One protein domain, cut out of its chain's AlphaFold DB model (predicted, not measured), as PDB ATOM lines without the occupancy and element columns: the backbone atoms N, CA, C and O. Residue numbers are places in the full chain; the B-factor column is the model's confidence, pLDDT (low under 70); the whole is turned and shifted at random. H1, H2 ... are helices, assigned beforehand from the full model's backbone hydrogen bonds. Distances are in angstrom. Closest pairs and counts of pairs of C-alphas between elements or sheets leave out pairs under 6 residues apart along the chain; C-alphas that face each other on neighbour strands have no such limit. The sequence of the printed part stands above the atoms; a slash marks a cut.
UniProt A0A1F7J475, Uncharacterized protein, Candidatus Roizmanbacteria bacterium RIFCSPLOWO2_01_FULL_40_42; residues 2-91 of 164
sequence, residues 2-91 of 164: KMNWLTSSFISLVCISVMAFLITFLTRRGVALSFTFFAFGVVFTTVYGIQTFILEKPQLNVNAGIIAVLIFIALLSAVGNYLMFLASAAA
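AT A GLANCE: This is residues 2 to 91 of the 164 residues of an uncharacterized protein of Candidatus Roizmanbacteria bacterium RIFCSPLOWO2_01_FULL_40_42 (UniProt A0A1F7J475). Three long helices splay like a loose tripod: the end of H1, the start of H2 and the end of H3 meet in one corner, and their other ends spread apart. Residues 2 to 19 and 41 to 77 stand free. The 90 printed residues hold H1, H2 and H3 in that order, with no named strand; the class is all helix. The whole is loose, radius of gyration of the C-alphas 16.0 A, spanning 44 by 34 by 21 A.

IN THESE COORDINATES: Find C-alpha 5 at (-24.913, -26.343, 16.362); H1 runs from there to residue 28, 34.2 A. H2, residues 33 to 56, covers 32.6 A. H3, residues 64 to 90, covers 39.1 A and ends at C-alpha 90, (0.608, -11.520, 34.695).

HOW THE PARTS SIT: Look at Thr 27 and Leu 33, the closest C-alphas of the hairpin H1 and H2, 6.0 A apart; these helices touch at a shallow tilt of 31 degrees, opposite ways. H1 touches H3 with residues 23 to 28 alone, at a steep tilt of 54 degrees, the same way; C-alphas 28 and 89 are closest, 5.9 A. H2 and H3, also a hairpin, only just touch, with 3 pairs of C-alphas within 8 A, the closest Leu 33 and Tyr 82 at 7.6 A. Every O i to N i+4 pair is within hydrogen-bond range in H1 and H3, and 19 of 20 in H2.

THE WHOLE: The C-alphas farthest apart, Gln 59 and Ala 91, are 45.1 A apart. The printed part has no cut; link H1 to H2 is tight, H2 to H3 short. No printed residue is under 70 in pLDDT.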
ATOM      1  N   LYS A   2     -33.562 -31.581  18.708       83.50
ATOM      2  CA  LYS A   2     -32.143 -31.493  18.322       83.50
ATOM      3  C   LYS A   2     -31.701 -30.034  18.441       83.50
ATOM      4  O   LYS A   2     -32.285 -29.173  17.792       83.50
ATOM      5  N   MET A   3     -30.724 -29.760  19.299       91.19
ATOM      6  CA  MET A   3     -30.189 -28.410  19.476       91.19
ATOM      7  C   MET A   3     -29.347 -28.040  18.247       91.19
ATOM      8  O   MET A   3     -28.548 -28.852  17.781       91.19
ATOM      9  N   ASN A   4     -29.554 -26.846  17.690       96.19
ATOM     10  CA  ASN A   4     -28.776 -26.366  16.546       96.19
ATOM     11  C   ASN A   4     -27.307 -26.159  16.970       96.19
ATOM     12  O   ASN A   4     -27.051 -25.650  18.062       96.19
ATOM     13  N   TRP A   5     -26.349 -26.512  16.106       94.38
ATOM     14  CA  TRP A   5     -24.913 -26.343  16.362       94.38
ATOM     15  C   TRP A   5     -24.565 -24.894  16.720       94.38
ATOM     16  O   TRP A   5     -23.741 -24.665  17.600       94.38
ATOM     17  N   LEU A   6     -25.248 -23.920  16.105       94.06
ATOM     18  CA  LEU A   6     -25.036 -22.499  16.379       94.06
ATOM     19  C   LEU A   6     -25.405 -22.141  17.826       94.06
ATOM     20  O   LEU A   6     -24.670 -21.424  18.502       94.06
ATOM     21  N   THR A   7     -26.523 -22.680  18.318       95.94
ATOM     22  CA  THR A   7     -26.968 -22.494  19.703       95.94
ATOM     23  C   THR A   7     -25.976 -23.127  20.677       95.94
ATOM     24  O   THR A   7     -25.593 -22.487  21.653       95.94
ATOM     25  N   SER A   8     -25.499 -24.342  20.386       94.12
ATOM     26  CA  SER A   8     -24.471 -25.014  21.191       94.12
ATOM     27  C   SER A   8     -23.166 -24.212  21.252       94.12
ATOM     28  O   SER A   8     -22.592 -24.067  22.331       94.12
ATOM     29  N   SER A   9     -22.723 -23.639  20.129       93.81
ATOM     30  CA  SER A   9     -21.528 -22.789  20.075       93.81
ATOM     31  C   SER A   9     -21.680 -21.520  20.913       93.81
ATOM     32  O   SER A   9     -20.746 -21.141  21.616       93.81
ATOM     33  N   PHE A  10     -22.853 -20.882  20.884       95.31
ATOM     34  CA  PHE A  10     -23.103 -19.677  21.678       95.31
ATOM     35  C   PHE A  10     -23.136 -19.972  23.183       95.31
ATOM     36  O   PHE A  10     -22.505 -19.263  23.965       95.31
ATOM     37  N   ILE A  11     -23.811 -21.050  23.591       96.69
ATOM     38  CA  ILE A  11     -23.821 -21.497  24.992       96.69
ATOM     39  C   ILE A  11     -22.390 -21.805  25.451       96.69
ATOM     40  O   ILE A  11     -21.962 -21.322  26.498       96.69
ATOM     41  N   SER A  12     -21.630 -22.542  24.637       95.69
ATOM     42  CA  SER A  12     -20.227 -22.861  24.912       95.69
ATOM     43  C   SER A  12     -19.373 -21.601  25.084       95.69
ATOM     44  O   SER A  12     -18.631 -21.498  26.059       95.69
ATOM     45  N   LEU A  13     -19.531 -20.603  24.208       94.56
ATOM     46  CA  LEU A  13     -18.817 -19.329  24.302       94.56
ATOM     47  C   LEU A  13     -19.056 -18.641  25.653       94.56
ATOM     48  O   LEU A  13     -18.097 -18.207  26.294       94.56
ATOM     49  N   VAL A  14     -20.312 -18.566  26.103       96.81
ATOM     50  CA  VAL A  14     -20.663 -17.951  27.393       96.81
ATOM     51  C   VAL A  14     -20.060 -18.747  28.550       96.81
ATOM     52  O   VAL A  14     -19.387 -18.169  29.402       96.81
ATOM     53  N   CYS A  15     -20.235 -20.070  28.560       96.94
ATOM     54  CA  CYS A  15     -19.701 -20.935  29.610       96.94
ATOM     55  C   CYS A  15     -18.170 -20.850  29.712       96.94
ATOM     56  O   CYS A  15     -17.641 -20.662  30.809       96.94
ATOM     57  N   ILE A  16     -17.458 -20.929  28.582       95.12
ATOM     58  CA  ILE A  16     -15.992 -20.835  28.537       95.12
ATOM     59  C   ILE A  16     -15.527 -19.447  28.983       95.12
ATOM     60  O   ILE A  16     -14.549 -19.344  29.723       95.12
ATOM     61  N   SER A  17     -16.235 -18.383  28.597       95.19
ATOM     62  CA  SER A  17     -15.892 -17.014  29.004       95.19
ATOM     63  C   SER A  17     -16.035 -16.812  30.514       95.19
ATOM     64  O   SER A  17     -15.131 -16.275  31.154       95.19
ATOM     65  N   VAL A  18     -17.136 -17.293  31.106       97.06
ATOM     66  CA  VAL A  18     -17.352 -17.245  32.562       97.06
ATOM     67  C   VAL A  18     -16.298 -18.074  33.290       97.06
ATOM     68  O   VAL A  18     -15.695 -17.600  34.250       97.06
ATOM     69  N   MET A  19     -16.019 -19.286  32.810       96.00
ATOM     70  CA  MET A  19     -14.974 -20.144  33.363       96.00
ATOM     71  C   MET A  19     -13.602 -19.456  33.333       96.00
ATOM     72  O   MET A  19     -12.916 -19.411  34.354       96.00
ATOM     73  N   ALA A  20     -13.212 -18.879  32.195       95.50
ATOM     74  CA  ALA A  20     -11.930 -18.197  32.054       95.50
ATOM     75  C   ALA A  20     -11.822 -16.968  32.973       95.50
ATOM     76  O   ALA A  20     -10.780 -16.737  33.596       95.50
ATOM     77  N   PHE A  21     -12.912 -16.213  33.121       96.44
ATOM     78  CA  PHE A  21     -12.991 -15.124  34.087       96.44
ATOM     79  C   PHE A  21     -12.795 -15.623  35.527       96.44
ATOM     80  O   PHE A  21     -11.955 -15.081  36.244       96.44
ATOM     81  N   LEU A  22     -13.505 -16.678  35.940       97.25
ATOM     82  CA  LEU A  22     -13.425 -17.226  37.300       97.25
ATOM     83  C   LEU A  22     -12.042 -17.800  37.627       97.25
ATOM     84  O   LEU A  22     -11.518 -17.541  38.708       97.25
ATOM     85  N   ILE A  23     -11.414 -18.525  36.698       96.50
ATOM     86  CA  ILE A  23     -10.051 -19.042  36.894       96.50
ATOM     87  C   ILE A  23      -9.072 -17.879  37.077       96.50
ATOM     88  O   ILE A  23      -8.284 -17.884  38.019       96.50
ATOM     89  N   THR A  24      -9.162 -16.850  36.229       95.44
ATOM     90  CA  THR A  24      -8.330 -15.643  36.355       95.44
ATOM     91  C   THR A  24      -8.589 -14.914  37.679       95.44
ATOM     92  O   THR A  24      -7.663 -14.422  38.323       95.44
ATOM     93  N   PHE A  25      -9.847 -14.836  38.110       96.62
ATOM     94  CA  PHE A  25     -10.210 -14.237  39.388       96.62
ATOM     95  C   PHE A  25      -9.550 -14.976  40.562       96.62
ATOM     96  O   PHE A  25      -8.955 -14.332  41.428       96.62
ATOM     97  N   LEU A  26      -9.592 -16.311  40.570       97.38
ATOM     98  CA  LEU A  26      -8.962 -17.133  41.607       97.38
ATOM     99  C   LEU A  26      -7.436 -16.993  41.608       97.38
ATOM    100  O   LEU A  26      -6.833 -16.820  42.669       97.38
ATOM    101  N   THR A  27      -6.802 -17.008  40.436       96.19
ATOM    102  CA  THR A  27      -5.338 -16.906  40.327       96.19
ATOM    103  C   THR A  27      -4.830 -15.540  40.772       96.19
ATOM    104  O   THR A  27      -3.846 -15.457  41.503       96.19
ATOM    105  N   ARG A  28      -5.548 -14.459  40.440       94.25
ATOM    106  CA  ARG A  28      -5.242 -13.106  40.941       94.25
ATOM    107  C   ARG A  28      -5.479 -12.945  42.445       94.25
ATOM    108  O   ARG A  28      -4.896 -12.052  43.051       94.25
ATOM    109  N   ARG A  29      -6.301 -13.800  43.058       96.44
ATOM    110  CA  ARG A  29      -6.486 -13.880  44.518       96.44
ATOM    111  C   ARG A  29      -5.406 -14.716  45.219       96.44
ATOM    112  O   ARG A  29      -5.508 -14.928  46.422       96.44
ATOM    113  N   GLY A  30      -4.382 -15.171  44.494       95.88
ATOM    114  CA  GLY A  30      -3.261 -15.932  45.048       95.88
ATOM    115  C   GLY A  30      -3.491 -17.441  45.108       95.88
ATOM    116  O   GLY A  30      -2.652 -18.160  45.646       95.88
ATOM    117  N   VAL A  31      -4.595 -17.953  44.552       97.81
ATOM    118  CA  VAL A  31      -4.797 -19.402  44.444       97.81
ATOM    119  C   VAL A  31      -3.823 -19.963  43.411       97.81
ATOM    120  O   VAL A  31      -3.768 -19.493  42.272       97.81
ATOM    121  N   ALA A  32      -3.057 -20.984  43.801       97.06
ATOM    122  CA  ALA A  32      -2.090 -21.626  42.920       97.06
ATOM    123  C   ALA A  32      -2.771 -22.182  41.658       97.06
ATOM    124  O   ALA A  32      -3.716 -22.969  41.743       97.06
ATOM    125  N   LEU A  33      -2.251 -21.819  40.482       95.62
ATOM    126  CA  LEU A  33      -2.822 -22.211  39.190       95.62
ATOM    127  C   LEU A  33      -2.927 -23.740  39.038       95.62
ATOM    128  O   LEU A  33      -3.942 -24.247  38.565       95.62
ATOM    129  N   SER A  34      -1.922 -24.478  39.519       96.19
ATOM    130  CA  SER A  34      -1.911 -25.946  39.519       96.19
ATOM    131  C   SER A  34      -3.056 -26.546  40.337       96.19
ATOM    132  O   SER A  34      -3.659 -27.529  39.912       96.19
ATOM    133  N   PHE A  35      -3.398 -25.943  41.482       97.44
ATOM    134  CA  PHE A  35      -4.515 -26.399  42.310       97.44
ATOM    135  C   PHE A  35      -5.859 -26.140  41.621       97.44
ATOM    136  O   PHE A  35      -6.708 -27.030  41.576       97.44
ATOM    137  N   THR A  36      -6.028 -24.962  41.012       96.44
ATOM    138  CA  THR A  36      -7.235 -24.622  40.243       96.44
ATOM    139  C   THR A  36      -7.471 -25.611  39.099       96.44
ATOM    140  O   THR A  36      -8.587 -26.106  38.938       96.44
ATOM    141  N   PHE A  37      -6.430 -25.960  38.334       95.62
ATOM    142  CA  PHE A  37      -6.555 -26.953  37.263       95.62
ATOM    143  C   PHE A  37      -6.752 -28.375  37.756       95.62
ATOM    144  O   PHE A  37      -7.474 -29.130  37.112       95.62
ATOM    145  N   PHE A  38      -6.145 -28.747  38.881       97.00
ATOM    146  CA  PHE A  38      -6.396 -30.044  39.490       97.00
ATOM    147  C   PHE A  38      -7.878 -30.191  39.862       97.00
ATOM    148  O   PHE A  38      -8.525 -31.147  39.435       97.00
ATOM    149  N   ALA A  39      -8.446 -29.207  40.571       96.81
ATOM    150  CA  ALA A  39      -9.863 -29.201  40.934       96.81
ATOM    151  C   ALA A  39     -10.772 -29.251  39.693       96.81
ATOM    152  O   ALA A  39     -11.714 -30.044  39.632       96.81
ATOM    153  N   PHE A  40     -10.449 -28.456  38.672       94.56
ATOM    154  CA  PHE A  40     -11.148 -28.469  37.390       94.56
ATOM    155  C   PHE A  40     -11.079 -29.840  36.697       94.56
ATOM    156  O   PHE A  40     -12.100 -30.362  36.251       94.56
ATOM    157  N   GLY A  41      -9.895 -30.458  36.661       95.31
ATOM    158  CA  GLY A  41      -9.661 -31.768  36.060       95.31
ATOM    159  C   GLY A  41     -10.441 -32.890  36.744       95.31
ATOM    160  O   GLY A  41     -10.988 -33.750  36.053       95.31
ATOM    161  N   VAL A  42     -10.564 -32.859  38.075       97.25
ATOM    162  CA  VAL A  42     -11.389 -33.817  38.835       97.25
ATOM    163  C   VAL A  42     -12.862 -33.709  38.433       97.25
ATOM    164  O   VAL A  42     -13.489 -34.729  38.135       97.25
ATOM    165  N   VAL A  43     -13.411 -32.491  38.364       96.50
ATOM    166  CA  VAL A  43     -14.807 -32.269  37.949       96.50
ATOM    167  C   VAL A  43     -15.025 -32.731  36.507       96.50
ATOM    168  O   VAL A  43     -15.955 -33.492  36.248       96.50
ATOM    169  N   PHE A  44     -14.140 -32.344  35.581       94.94
ATOM    170  CA  PHE A  44     -14.224 -32.741  34.171       94.94
ATOM    171  C   PHE A  44     -14.174 -34.258  33.996       94.94
ATOM    172  O   PHE A  44     -15.040 -34.831  33.336       94.94
ATOM    173  N   THR A  45     -13.202 -34.917  34.626       95.31
ATOM    174  CA  THR A  45     -13.037 -36.376  34.544       95.31
ATOM    175  C   THR A  45     -14.252 -37.101  35.113       95.31
ATOM    176  O   THR A  45     -14.704 -38.085  34.536       95.31
ATOM    177  N   THR A  46     -14.828 -36.593  36.206       96.38
ATOM    178  CA  THR A  46     -16.018 -37.189  36.828       96.38
ATOM    179  C   THR A  46     -17.246 -37.048  35.930       96.38
ATOM    180  O   THR A  46     -17.916 -38.041  35.651       96.38
ATOM    181  N   VAL A  47     -17.531 -35.837  35.441       95.69
ATOM    182  CA  VAL A  47     -18.716 -35.563  34.612       95.69
ATOM    183  C   VAL A  47     -18.656 -36.341  33.299       95.69
ATOM    184  O   VAL A  47     -19.599 -37.065  32.971       95.69
ATOM    185  N   TYR A  48     -17.539 -36.252  32.570       93.75
ATOM    186  CA  TYR A  48     -17.396 -36.963  31.301       93.75
ATOM    187  C   TYR A  48     -17.231 -38.471  31.493       93.75
ATOM    188  O   TYR A  48     -17.756 -39.233  30.689       93.75
ATOM    189  N   GLY A  49     -16.602 -38.928  32.579       93.81
ATOM    190  CA  GLY A  49     -16.544 -40.349  32.919       93.81
ATOM    191  C   GLY A  49     -17.938 -40.940  33.135       93.81
ATOM    192  O   GLY A  49     -18.273 -41.965  32.539       93.81
ATOM    193  N   ILE A  50     -18.788 -40.264  33.914       94.75
ATOM    194  CA  ILE A  50     -20.191 -40.661  34.107       94.75
ATOM    195  C   ILE A  50     -20.926 -40.702  32.764       94.75
ATOM    196  O   ILE A  50     -21.578 -41.700  32.454       94.75
ATOM    197  N   GLN A  51     -20.794 -39.654  31.946       93.06
ATOM    198  CA  GLN A  51     -21.439 -39.602  30.635       93.06
ATOM    199  C   GLN A  51     -21.012 -40.780  29.745       93.06
ATOM    200  O   GLN A  51     -21.861 -41.499  29.216       93.06
ATOM    201  N   THR A  52     -19.709 -41.024  29.617       91.94
ATOM    202  CA  THR A  52     -19.171 -42.067  28.740       91.94
ATOM    203  C   THR A  52     -19.540 -43.472  29.221       91.94
ATOM    204  O   THR A  52     -20.022 -44.281  28.427       91.94
ATOM    205  N   PHE A  53     -19.353 -43.790  30.506       90.38
ATOM    206  CA  PHE A  53     -19.517 -45.165  30.999       90.38
ATOM    207  C   PHE A  53     -20.960 -45.535  31.355       90.38
ATOM    208  O   PHE A  53     -21.328 -46.705  31.237       90.38
ATOM    209  N   ILE A  54     -21.781 -44.568  31.776       92.06
ATOM    210  CA  ILE A  54     -23.157 -44.842  32.211       92.06
ATOM    211  C   ILE A  54     -24.152 -44.614  31.072       92.06
ATOM    212  O   ILE A  54     -25.039 -45.445  30.871       92.06
ATOM    213  N   LEU A  55     -24.014 -43.514  30.322       89.81
ATOM    214  CA  LEU A  55     -25.044 -43.089  29.369       89.81
ATOM    215  C   LEU A  55     -24.827 -43.648  27.963       89.81
ATOM    216  O   LEU A  55     -25.781 -44.114  27.344       89.81
ATOM    217  N   GLU A  56     -23.596 -43.610  27.452       85.94
ATOM    218  CA  GLU A  56     -23.346 -43.874  26.028       85.94
ATOM    219  C   GLU A  56     -22.935 -45.322  25.720       85.94
ATOM    220  O   GLU A  56     -23.113 -45.764  24.586       85.94
ATOM    221  N   LYS A  57     -22.419 -46.076  26.708       82.56
ATOM    222  CA  LYS A  57     -21.880 -47.449  26.547       82.56
ATOM    223  C   LYS A  57     -21.121 -47.636  25.214       82.56
ATOM    224  O   LYS A  57     -21.476 -48.510  24.417       82.56
ATOM    225  N   PRO A  58     -20.108 -46.801  24.933       80.56
ATOM    226  CA  PRO A  58     -19.489 -46.757  23.621       80.56
ATOM    227  C   PRO A  58     -18.782 -48.072  23.293       80.56
ATOM    228  O   PRO A  58     -18.063 -48.641  24.115       80.56
ATOM    229  N   GLN A  59     -18.928 -48.521  22.047       86.06
ATOM    230  CA  GLN A  59     -18.073 -49.564  21.488       86.06
ATOM    231  C   GLN A  59     -16.714 -48.944  21.154       86.06
ATOM    232  O   GLN A  59     -16.482 -48.451  20.050       86.06
ATOM    233  N   LEU A  60     -15.833 -48.897  22.150       80.88
ATOM    234  CA  LEU A  60     -14.513 -48.295  22.018       80.88
ATOM    235  C   LEU A  60     -13.594 -49.215  21.204       80.88
ATOM    236  O   LEU A  60     -13.037 -50.178  21.727       80.88
ATOM    237  N   ASN A  61     -13.393 -48.894  19.926       88.88
ATOM    238  CA  ASN A  61     -12.304 -49.471  19.140       88.88
ATOM    239  C   ASN A  61     -11.007 -48.709  19.451       88.88
ATOM    240  O   ASN A  61     -10.623 -47.775  18.745       88.88
ATOM    241  N   VAL A  62     -10.380 -49.053  20.578       91.44
ATOM    242  CA  VAL A  62      -9.157 -48.392  21.036       91.44
ATOM    243  C   VAL A  62      -7.946 -49.039  20.370       91.44
ATOM    244  O   VAL A  62      -7.537 -50.140  20.721       91.44
ATOM    245  N   ASN A  63      -7.344 -48.325  19.424       96.50
ATOM    246  CA  ASN A  63      -6.033 -48.658  18.872       96.50
ATOM    247  C   ASN A  63      -4.944 -47.835  19.592       96.50
ATOM    248  O   ASN A  63      -5.181 -46.683  19.963       96.50
ATOM    249  N   ALA A  64      -3.735 -48.385  19.740       96.19
ATOM    250  CA  ALA A  64      -2.555 -47.685  20.251       96.19
ATOM    251  C   ALA A  64      -2.316 -46.326  19.566       96.19
ATOM    252  O   ALA A  64      -1.972 -45.355  20.236       96.19
ATOM    253  N   GLY A  65      -2.574 -46.222  18.256       96.75
ATOM    254  CA  GLY A  65      -2.480 -44.948  17.533       96.75
ATOM    255  C   GLY A  65      -3.450 -43.879  18.054       96.75
ATOM    256  O   GLY A  65      -3.065 -42.726  18.226       96.75
ATOM    257  N   ILE A  66      -4.689 -44.265  18.379       95.50
ATOM    258  CA  ILE A  66      -5.695 -43.356  18.950       95.50
ATOM    259  C   ILE A  66      -5.262 -42.917  20.350       95.50
ATOM    260  O   ILE A  66      -5.323 -41.730  20.661       95.50
ATOM    261  N   ILE A  67      -4.769 -43.847  21.176       96.12
ATOM    262  CA  ILE A  67      -4.261 -43.531  22.519       96.12
ATOM    263  C   ILE A  67      -3.120 -42.512  22.437       96.12
ATOM    264  O   ILE A  67      -3.134 -41.523  23.166       96.12
ATOM    265  N   ALA A  68      -2.158 -42.713  21.533       97.44
ATOM    266  CA  ALA A  68      -1.033 -41.796  21.364       97.44
ATOM    267  C   ALA A  68      -1.497 -40.377  20.987       97.44
ATOM    268  O   ALA A  68      -1.033 -39.397  21.573       97.44
ATOM    269  N   VAL A  69      -2.459 -40.262  20.064       96.25
ATOM    270  CA  VAL A  69      -3.053 -38.971  19.681       96.25
ATOM    271  C   VAL A  69      -3.793 -38.327  20.856       96.25
ATOM    272  O   VAL A  69      -3.628 -37.131  21.089       96.25
ATOM    273  N   LEU A  70      -4.556 -39.096  21.637       95.62
ATOM    274  CA  LEU A  70      -5.256 -38.582  22.821       95.62
ATOM    275  C   LEU A  70      -4.285 -38.058  23.887       95.62
ATOM    276  O   LEU A  70      -4.509 -36.976  24.428       95.62
ATOM    277  N   ILE A  71      -3.188 -38.774  24.151       97.00
ATOM    278  CA  ILE A  71      -2.134 -38.324  25.074       97.00
ATOM    279  C   ILE A  71      -1.512 -37.019  24.570       97.00
ATOM    280  O   ILE A  71      -1.347 -36.074  25.341       97.00
ATOM    281  N   PHE A  72      -1.207 -36.938  23.275       97.75
ATOM    282  CA  PHE A  72      -0.634 -35.733  22.684       97.75
ATOM    283  C   PHE A  72      -1.580 -34.525  22.795       97.75
ATOM    284  O   PHE A  72      -1.155 -33.449  23.220       97.75
ATOM    285  N   ILE A  73      -2.874 -34.709  22.507       96.69
ATOM    286  CA  ILE A  73      -3.904 -33.673  22.686       96.69
ATOM    287  C   ILE A  73      -3.990 -33.237  24.155       96.69
ATOM    288  O   ILE A  73      -4.049 -32.038  24.433       96.69
ATOM    289  N   ALA A  74      -3.967 -34.182  25.100       95.94
ATOM    290  CA  ALA A  74      -4.025 -33.878  26.528       95.94
ATOM    291  C   ALA A  74      -2.818 -33.043  26.988       95.94
ATOM    292  O   ALA A  74      -2.997 -32.064  27.714       95.94
ATOM    293  N   LEU A  75      -1.610 -33.369  26.517       97.50
ATOM    294  CA  LEU A  75      -0.394 -32.605  26.809       97.50
ATOM    295  C   LEU A  75      -0.458 -31.184  26.240       97.50
ATOM    296  O   LEU A  75      -0.210 -30.223  26.971       97.50
ATOM    297  N   LEU A  76      -0.835 -31.034  24.966       97.25
ATOM    298  CA  LEU A  76      -0.994 -29.716  24.343       97.25
ATOM    299  C   LEU A  76      -2.048 -28.874  25.066       97.25
ATOM    300  O   LEU A  76      -1.823 -27.691  25.317       97.25
ATOM    301  N   SER A  77      -3.172 -29.487  25.442       95.81
ATOM    302  CA  SER A  77      -4.236 -28.823  26.196       95.81
ATOM    303  C   SER A  77      -3.754 -28.376  27.577       95.81
ATOM    304  O   SER A  77      -3.986 -27.228  27.960       95.81
ATOM    305  N   ALA A  78      -3.043 -29.232  28.314       95.81
ATOM    306  CA  ALA A  78      -2.521 -28.897  29.637       95.81
ATOM    307  C   ALA A  78      -1.534 -27.720  29.575       95.81
ATOM    308  O   ALA A  78      -1.684 -26.747  30.315       95.81
ATOM    309  N   VAL A  79      -0.570 -27.769  28.649       97.31
ATOM    310  CA  VAL A  79       0.425 -26.702  28.465       97.31
ATOM    311  C   VAL A  79      -0.237 -25.409  27.984       97.31
ATOM    312  O   VAL A  79       0.011 -24.347  28.554       97.31
ATOM    313  N   GLY A  80      -1.106 -25.486  26.975       96.94
ATOM    314  CA  GLY A  80      -1.787 -24.322  26.407       96.94
ATOM    315  C   GLY A  80      -2.664 -23.602  27.429       96.94
ATOM    316  O   GLY A  80      -2.557 -22.383  27.583       96.94
ATOM    317  N   ASN A  81      -3.470 -24.348  28.191       96.25
ATOM    318  CA  ASN A  81      -4.275 -23.771  29.266       96.25
ATOM    319  C   ASN A  81      -3.387 -23.167  30.361       96.25
ATOM    320  O   ASN A  81      -3.628 -22.034  30.779       96.25
ATOM    321  N   TYR A  82      -2.335 -23.869  30.792       96.88
ATOM    322  CA  TYR A  82      -1.421 -23.348  31.810       96.88
ATOM    323  C   TYR A  82      -0.799 -22.010  31.402       96.88
ATOM    324  O   TYR A  82      -0.888 -21.034  32.150       96.88
ATOM    325  N   LEU A  83      -0.241 -21.932  30.194       97.75
ATOM    326  CA  LEU A  83       0.384 -20.711  29.686       97.75
ATOM    327  C   LEU A  83      -0.626 -19.579  29.472       97.75
ATOM    328  O   LEU A  83      -0.315 -18.431  29.788       97.75
ATOM    329  N   MET A  84      -1.839 -19.884  28.998       96.88
ATOM    330  CA  MET A  84      -2.901 -18.885  28.845       96.88
ATOM    331  C   MET A  84      -3.221 -18.210  30.180       96.88
ATOM    332  O   MET A  84      -3.215 -16.983  30.269       96.88
ATOM    333  N   PHE A  85      -3.489 -18.987  31.230       96.94
ATOM    334  CA  PHE A  85      -3.876 -18.412  32.518       96.94
ATOM    335  C   PHE A  85      -2.698 -17.816  33.290       96.94
ATOM    336  O   PHE A  85      -2.897 -16.847  34.025       96.94
ATOM    337  N   LEU A  86      -1.479 -18.315  33.073       95.94
ATOM    338  CA  LEU A  86      -0.260 -17.659  33.540       95.94
ATOM    339  C   LEU A  86      -0.122 -16.260  32.918       95.94
ATOM    340  O   LEU A  86       0.093 -15.282  33.635       95.94
ATOM    341  N   ALA A  87      -0.327 -16.140  31.602       96.50
ATOM    342  CA  ALA A  87      -0.312 -14.855  30.910       96.50
ATOM    343  C   ALA A  87      -1.440 -13.927  31.397       96.50
ATOM    344  O   ALA A  87      -1.189 -12.753  31.665       96.50
ATOM    345  N   SER A  88      -2.663 -14.436  31.578       95.62
ATOM    346  CA  SER A  88      -3.806 -13.663  32.101       95.62
ATOM    347  C   SER A  88      -3.596 -13.156  33.531       95.62
ATOM    348  O   SER A  88      -4.050 -12.057  33.875       95.62
ATOM    349  N   ALA A  89      -2.901 -13.934  34.365       94.25
ATOM    350  CA  ALA A  89      -2.532 -13.531  35.717       94.25
ATOM    351  C   ALA A  89      -1.462 -12.423  35.714       94.25
ATOM    352  O   ALA A  89      -1.567 -11.488  36.503       94.25
ATOM    353  N   ALA A  90      -0.484 -12.493  34.802       93.38
ATOM    354  CA  ALA A  90       0.608 -11.520  34.695       93.38
ATOM    355  C   ALA A  90       0.237 -10.233  33.929       93.38
ATOM    356  O   ALA A  90       0.859  -9.187  34.120       93.38
ATOM    357  N   ALA A  91      -0.753 -10.289  33.036       92.19
ATOM    358  CA  ALA A  91      -1.147  -9.149  32.218       92.19
ATOM    359  C   ALA A  91      -1.850  -8.053  33.044       92.19
ATOM    360  O   ALA A  91      -2.615  -8.363  33.958       92.19
TER     361      ALA A  91